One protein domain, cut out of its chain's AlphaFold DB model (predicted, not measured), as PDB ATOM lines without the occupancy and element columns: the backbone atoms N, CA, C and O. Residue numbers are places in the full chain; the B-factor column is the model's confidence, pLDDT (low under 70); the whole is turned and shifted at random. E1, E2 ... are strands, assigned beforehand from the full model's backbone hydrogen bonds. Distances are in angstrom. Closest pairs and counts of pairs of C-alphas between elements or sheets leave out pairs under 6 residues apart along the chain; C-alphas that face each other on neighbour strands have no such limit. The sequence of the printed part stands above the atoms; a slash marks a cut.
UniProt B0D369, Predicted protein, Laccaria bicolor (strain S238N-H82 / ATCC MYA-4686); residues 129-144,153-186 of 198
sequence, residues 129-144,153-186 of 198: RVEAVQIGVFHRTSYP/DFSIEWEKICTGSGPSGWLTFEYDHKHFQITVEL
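AT A GLANCE: This is residues 129 to 144 and 153 to 186 of the 198 residues of the protein "Predicted protein" of Laccaria bicolor (strain S238N-H82 / ATCC MYA-4686) (UniProt B0D369). Two narrow two-stranded ribbons meet near their ends and make an L: E1 and E2 form one arm, and the hairpin of E3 and E4 forms the other, with its tip, residues 174 to 179, sticking out. At the corner, residues 129 to 130, just before E1, pair with E3. The printed part has 50 residues, with no named helix and four strands in the order E1, E2, E3, E4; the sheets E1 - E2 and E3 - E4 are both antiparallel, and the class is all strand. The whole is only just loose, close to extended, with a radius of gyration of the C-alphas of 14.4 A, and flat, spanning 42 by 34 by 12 A.

IN THESE COORDINATES: E2, residues 153 to 161, is 20.4 A long and bends by 76 degrees at residue 158. E1, residues 132 to 139, starts at C-alpha (-5.499, 86.942, -44.781), is 20.5 A long and bends by 54 degrees at residue 135. E3, residues 168 to 174, is 19.7 A long. E4, residues 179 to 185, is 19.3 A long and ends at C-alpha (-15.824, 79.873, -45.205).

HOW THE PARTS SIT: E1 and E2 are antiparallel at 160 degrees, with N 133 and O 160 2.8 A apart, within hydrogen-bond range. E3 and E4 form an antiparallel hairpin at 162 degrees; N 170 and O 183 are within range at 2.9 A. Residues 129 to 130 pair antiparallel with residues 169 to 170 of E3. The closest C-alphas of E1 and E3, those of Ala 132 and Gly 169, are 7.4 A apart. E2 and E3 are only just apart, closest 8.3 A.

THE WHOLE: The C-alphas farthest apart, those of Pro 144 and Leu 186, are 44.8 A apart. Residues 145 to 152 are not printed, and C-alphas 144 and 153 are 14.8 A apart across this cut. The link from E3 to E4 is tight and that from E2 to E3 short. No printed residue has pLDDT under 70.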
ATOM      1  N   ARG A 129     -10.175  85.509 -35.548       91.00
ATOM      2  CA  ARG A 129     -10.460  86.008 -36.895       91.00
ATOM      3  C   ARG A 129      -9.144  86.249 -37.632       91.00
ATOM      4  O   ARG A 129      -8.272  86.931 -37.103       91.00
ATOM      5  N   VAL A 130      -9.023  85.741 -38.859       92.31
ATOM      6  CA  VAL A 130      -7.871  86.040 -39.724       92.31
ATOM      7  C   VAL A 130      -8.269  86.975 -40.860       92.31
ATOM      8  O   VAL A 130      -9.346  86.841 -41.444       92.31
ATOM      9  N   GLU A 131      -7.397  87.933 -41.169       93.25
ATOM     10  CA  GLU A 131      -7.608  88.893 -42.258       93.25
ATOM     11  C   GLU A 131      -7.117  88.367 -43.604       93.25
ATOM     12  O   GLU A 131      -7.736  88.627 -44.633       93.25
ATOM     13  N   ALA A 132      -6.031  87.598 -43.601       92.75
ATOM     14  CA  ALA A 132      -5.499  86.942 -44.781       92.75
ATOM     15  C   ALA A 132      -4.822  85.624 -44.399       92.75
ATOM     16  O   ALA A 132      -4.252  85.489 -43.317       92.75
ATOM     17  N   VAL A 133      -4.878  84.656 -45.309       92.94
ATOM     18  CA  VAL A 133      -4.156  83.387 -45.217       92.94
ATOM     19  C   VAL A 133      -3.131  83.366 -46.335       92.94
ATOM     20  O   VAL A 133      -3.504  83.412 -47.506       92.94
ATOM     21  N   GLN A 134      -1.854  83.298 -45.977       94.81
ATOM     22  CA  GLN A 134      -0.749  83.252 -46.928       94.81
ATOM     23  C   GLN A 134      -0.006  81.925 -46.788       94.81
ATOM     24  O   GLN A 134       0.374  81.520 -45.689       94.81
ATOM     25  N   ILE A 135       0.205  81.254 -47.914       94.25
ATOM     26  CA  ILE A 135       1.044  80.064 -48.021       94.25
ATOM     27  C   ILE A 135       2.229  80.451 -48.892       94.25
ATOM     28  O   ILE A 135       2.069  81.028 -49.967       94.25
ATOM     29  N   GLY A 136       3.429  80.163 -48.408       94.50
ATOM     30  CA  GLY A 136       4.637  80.680 -49.018       94.50
ATOM     31  C   GLY A 136       5.893  79.974 -48.548       94.50
ATOM     32  O   GLY A 136       5.848  79.066 -47.713       94.50
ATOM     33  N   VAL A 137       7.028  80.407 -49.087       94.31
ATOM     34  CA  VAL A 137       8.345  79.864 -48.753       94.31
ATOM     35  C   VAL A 137       9.273  80.960 -48.255       94.31
ATOM     36  O   VAL A 137       9.386  82.040 -48.835       94.31
ATOM     37  N   PHE A 138       9.987  80.664 -47.171       93.31
ATOM     38  CA  PHE A 138      11.081  81.514 -46.721       93.31
ATOM     39  C   PHE A 138      12.315  81.260 -47.582       93.31
ATOM     40  O   PHE A 138      12.864  80.155 -47.574       93.31
ATOM     41  N   HIS A 139      12.790  82.291 -48.267       89.25
ATOM     42  CA  HIS A 139      13.938  82.224 -49.158       89.25
ATOM     43  C   HIS A 139      15.002  83.256 -48.779       89.25
ATOM     44  O   HIS A 139      14.825  84.094 -47.895       89.25
ATOM     45  N   ARG A 140      16.169  83.141 -49.411       87.88
ATOM     46  CA  ARG A 140      17.264  84.103 -49.281       87.88
ATOM     47  C   ARG A 140      17.602  84.596 -50.670       87.88
ATOM     48  O   ARG A 140      17.945  83.785 -51.525       87.88
ATOM     49  N   THR A 141      17.538  85.902 -50.875       81.81
ATOM     50  CA  THR A 141      17.891  86.509 -52.163       81.81
ATOM     51  C   THR A 141      19.404  86.507 -52.389       81.81
ATOM     52  O   THR A 141      19.857  86.494 -53.528       81.81
ATOM     53  N   SER A 142      20.205  86.474 -51.315       81.56
ATOM     54  CA  SER A 142      21.664  86.331 -51.383       81.56
ATOM     55  C   SER A 142      22.240  85.595 -50.165       81.56
ATOM     56  O   SER A 142      21.675  85.630 -49.067       81.56
ATOM     57  N   TYR A 143      23.373  84.918 -50.368       81.88
ATOM     58  CA  TYR A 143      24.183  84.319 -49.304       81.88
ATOM     59  C   TYR A 143      25.499  85.102 -49.184       81.88
ATOM     60  O   TYR A 143      26.204  85.223 -50.185       81.88
ATOM     61  N   PRO A 144      25.848  85.644 -48.003       82.44
ATOM     62  CA  PRO A 144      27.123  86.329 -47.826       82.44
ATOM     63  C   PRO A 144      28.287  85.329 -47.879       82.44
ATOM     64  O   PRO A 144      28.233  84.280 -47.242       82.44
ATOM     65  N   ASP A 153      13.575  86.194 -46.343       89.69
ATOM     66  CA  ASP A 153      12.393  86.872 -46.874       89.69
ATOM     67  C   ASP A 153      11.278  85.856 -47.143       89.69
ATOM     68  O   ASP A 153      11.541  84.711 -47.525       89.69
ATOM     69  N   PHE A 154      10.022  86.256 -46.947       91.62
ATOM     70  CA  PHE A 154       8.859  85.407 -47.210       91.62
ATOM     71  C   PHE A 154       8.319  85.670 -48.620       91.62
ATOM     72  O   PHE A 154       7.876  86.776 -48.917       91.62
ATOM     73  N   SER A 155       8.375  84.660 -49.491       93.12
ATOM     74  CA  SER A 155       7.709  84.680 -50.800       93.12
ATOM     75  C   SER A 155       6.297  84.137 -50.643       93.12
ATOM     76  O   SER A 155       6.133  83.017 -50.154       93.12
ATOM     77  N   ILE A 156       5.290  84.916 -51.036       94.50
ATOM     78  CA  ILE A 156       3.882  84.513 -50.989       94.50
ATOM     79  C   ILE A 156       3.556  83.774 -52.289       94.50
ATOM     80  O   ILE A 156       3.506  84.382 -53.354       94.50
ATOM     81  N   GLU A 157       3.302  82.472 -52.197       95.25
ATOM     82  CA  GLU A 157       2.952  81.630 -53.352       95.25
ATOM     83  C   GLU A 157       1.434  81.544 -53.550       95.25
ATOM     84  O   GLU A 157       0.931  81.358 -54.657       95.25
ATOM     85  N   TRP A 158       0.682  81.691 -52.462       94.44
ATOM     86  CA  TRP A 158      -0.769  81.741 -52.476       94.44
ATOM     87  C   TRP A 158      -1.272  82.640 -51.355       94.44
ATOM     88  O   TRP A 158      -0.785  82.579 -50.226       94.44
ATOM     89  N   GLU A 159      -2.285  83.443 -51.659       94.00
ATOM     90  CA  GLU A 159      -2.933  84.324 -50.698       94.00
ATOM     91  C   GLU A 159      -4.450  84.235 -50.824       94.00
ATOM     92  O   GLU A 159      -5.017  84.201 -51.922       94.00
ATOM     93  N   LYS A 160      -5.123  84.264 -49.674       91.94
ATOM     94  CA  LYS A 160      -6.561  84.473 -49.586       91.94
ATOM     95  C   LYS A 160      -6.886  85.568 -48.590       91.94
ATOM     96  O   LYS A 160      -6.664  85.407 -47.396       91.94
ATOM     97  N   ILE A 161      -7.480  86.645 -49.091       92.12
ATOM     98  CA  ILE A 161      -7.987  87.752 -48.278       92.12
ATOM     99  C   ILE A 161      -9.368  87.371 -47.719       92.12
ATOM    100  O   ILE A 161     -10.253  86.931 -48.461       92.12
ATOM    101  N   CYS A 162      -9.537  87.532 -46.407       89.25
ATOM    102  CA  CYS A 162     -10.692  87.117 -45.600       89.25
ATOM    103  C   CYS A 162     -11.449  88.303 -44.952       89.25
ATOM    104  O   CYS A 162     -12.175  88.147 -43.959       89.25
ATOM    105  N   THR A 163     -11.263  89.504 -45.498       86.44
ATOM    106  CA  THR A 163     -11.882  90.758 -45.043       86.44
ATOM    107  C   THR A 163     -12.962  91.258 -46.014       86.44
ATOM    108  O   THR A 163     -13.066  90.815 -47.161       86.44
ATOM    109  N   GLY A 164     -13.799  92.193 -45.548       82.56
ATOM    110  CA  GLY A 164     -14.833  92.844 -46.360       82.56
ATOM    111  C   GLY A 164     -15.930  91.888 -46.843       82.56
ATOM    112  O   GLY A 164     -16.458  91.099 -46.067       82.56
ATOM    113  N   SER A 165     -16.275  91.967 -48.133       78.00
ATOM    114  CA  SER A 165     -17.260  91.089 -48.793       78.00
ATOM    115  C   SER A 165     -16.701  89.710 -49.184       78.00
ATOM    116  O   SER A 165     -17.371  88.952 -49.884       78.00
ATOM    117  N   GLY A 166     -15.456  89.407 -48.800       77.56
ATOM    118  CA  GLY A 166     -14.790  88.135 -49.063       77.56
ATOM    119  C   GLY A 166     -15.229  86.999 -48.125       77.56
ATOM    120  O   GLY A 166     -16.129  87.167 -47.300       77.56
ATOM    121  N   PRO A 167     -14.609  85.811 -48.246       85.94
ATOM    122  CA  PRO A 167     -14.857  84.709 -47.325       85.94
ATOM    123  C   PRO A 167     -14.436  85.044 -45.900       85.94
ATOM    124  O   PRO A 167     -13.544  85.854 -45.662       85.94
ATOM    125  N   SER A 168     -15.033  84.341 -44.951       90.75
ATOM    126  CA  SER A 168     -14.663  84.418 -43.549       90.75
ATOM    127  C   SER A 168     -13.516  83.477 -43.221       90.75
ATOM    128  O   SER A 168     -13.599  82.293 -43.516       90.75
ATOM    129  N   GLY A 169     -12.452  83.992 -42.607       92.00
ATOM    130  CA  GLY A 169     -11.323  83.189 -42.146       92.00
ATOM    131  C   GLY A 169     -11.314  83.057 -40.626       92.00
ATOM    132  O   GLY A 169     -11.404  84.065 -39.923       92.00
ATOM    133  N   TRP A 170     -11.147  81.837 -40.124       93.25
ATOM    134  CA  TRP A 170     -11.064  81.533 -38.695       93.25
ATOM    135  C   TRP A 170      -9.878  80.621 -38.397       93.25
ATOM    136  O   TRP A 170      -9.694  79.616 -39.078       93.25
ATOM    137  N   LEU A 171      -9.110  80.947 -37.364       92.75
ATOM    138  CA  LEU A 171      -8.029  80.135 -36.822       92.75
ATOM    139  C   LEU A 171      -8.480  79.518 -35.495       92.75
ATOM    140  O   LEU A 171      -8.950  80.222 -34.601       92.75
ATOM    141  N   THR A 172      -8.321  78.207 -35.371       93.00
ATOM    142  CA  THR A 172      -8.640  77.442 -34.164       93.00
ATOM    143  C   THR A 172      -7.420  76.665 -33.696       93.00
ATOM    144  O   THR A 172      -6.638  76.188 -34.521       93.00
ATOM    145  N   PHE A 173      -7.269  76.513 -32.381       91.56
ATOM    146  CA  PHE A 173      -6.179  75.761 -31.769       91.56
ATOM    147  C   PHE A 173      -6.733  74.602 -30.942       91.56
ATOM    148  O   PHE A 173      -7.514  74.801 -30.021       91.56
ATOM    149  N   GLU A 174      -6.273  73.393 -31.238       89.38
ATOM    150  CA  GLU A 174      -6.441  72.226 -30.380       89.38
ATOM    151  C   GLU A 174      -5.128  71.986 -29.634       89.38
ATOM    152  O   GLU A 174      -4.186  71.369 -30.148       89.38
ATOM    153  N   TYR A 175      -5.047  72.524 -28.417       87.94
ATOM    154  CA  TYR A 175      -3.805  72.543 -27.644       87.94
ATOM    155  C   TYR A 175      -3.283  71.142 -27.302       87.94
ATOM    156  O   TYR A 175      -2.067  70.925 -27.339       87.94
ATOM    157  N   ASP A 176      -4.174  70.192 -27.019       88.12
ATOM    158  CA  ASP A 176      -3.814  68.819 -26.637       88.12
ATOM    159  C   ASP A 176      -3.132  68.069 -27.781       88.12
ATOM    160  O   ASP A 176      -2.141  67.369 -27.579       88.12
ATOM    161  N   HIS A 177      -3.596  68.297 -29.011       90.12
ATOM    162  CA  HIS A 177      -3.021  67.707 -30.218       90.12
ATOM    163  C   HIS A 177      -1.890  68.546 -30.821       90.12
ATOM    164  O   HIS A 177      -1.337  68.169 -31.853       90.12
ATOM    165  N   LYS A 178      -1.552  69.695 -30.209       88.94
ATOM    166  CA  LYS A 178      -0.637  70.706 -30.777       88.94
ATOM    167  C   LYS A 178      -0.994  71.032 -32.229       88.94
ATOM    168  O   LYS A 178      -0.127  71.212 -33.083       88.94
ATOM    169  N   HIS A 179      -2.293  71.091 -32.491       92.50
ATOM    170  CA  HIS A 179      -2.865  71.244 -33.813       92.50
ATOM    171  C   HIS A 179      -3.487  72.631 -33.932       92.50
ATOM    172  O   HIS A 179      -4.120  73.128 -33.001       92.50
ATOM    173  N   PHE A 180      -3.303  73.265 -35.082       91.75
ATOM    174  CA  PHE A 180      -4.033  74.471 -35.434       91.75
ATOM    175  C   PHE A 180      -4.674  74.279 -36.798       91.75
ATOM    176  O   PHE A 180      -4.109  73.630 -37.680       91.75
ATOM    177  N   GLN A 181      -5.849  74.866 -36.972       93.50
ATOM    178  CA  GLN A 181      -6.616  74.769 -38.200       93.50
ATOM    179  C   GLN A 181      -7.071  76.154 -38.636       93.50
ATOM    180  O   GLN A 181      -7.568  76.942 -37.834       93.50
ATOM    181  N   ILE A 182      -6.924  76.431 -39.930       93.31
ATOM    182  CA  ILE A 182      -7.462  77.630 -40.565       93.31
ATOM    183  C   ILE A 182      -8.640  77.205 -41.439       93.31
ATOM    184  O   ILE A 182      -8.475  76.449 -42.394       93.31
ATOM    185  N   THR A 183      -9.827  77.707 -41.120       93.12
ATOM    186  CA  THR A 183     -11.056  77.461 -41.874       93.12
ATOM    187  C   THR A 183     -11.419  78.711 -42.660       93.12
ATOM    188  O   THR A 183     -11.568  79.790 -42.090       93.12
ATOM    189  N   VAL A 184     -11.570  78.559 -43.978       91.88
ATOM    190  CA  VAL A 184     -12.009  79.626 -44.885       91.88
ATOM    191  C   VAL A 184     -13.416  79.298 -45.381       91.88
ATOM    192  O   VAL A 184     -13.611  78.379 -46.173       91.88
ATOM    193  N   GLU A 185     -14.403  80.052 -44.914       88.88
ATOM    194  CA  GLU A 185     -15.824  79.873 -45.205       88.88
ATOM    195  C   GLU A 185     -16.265  80.838 -46.308       88.88
ATOM    196  O   GLU A 185     -16.178  82.061 -46.170       88.88
ATOM    197  N   LEU A 186     -16.764  80.300 -47.418       81.38
ATOM    198  CA  LEU A 186     -17.362  81.102 -48.482       81.38
ATOM    199  C   LEU A 186     -18.802  81.460 -48.096       81.38
ATOM    200  O   LEU A 186     -19.593  80.580 -47.764       81.38
TER     201      LEU A 186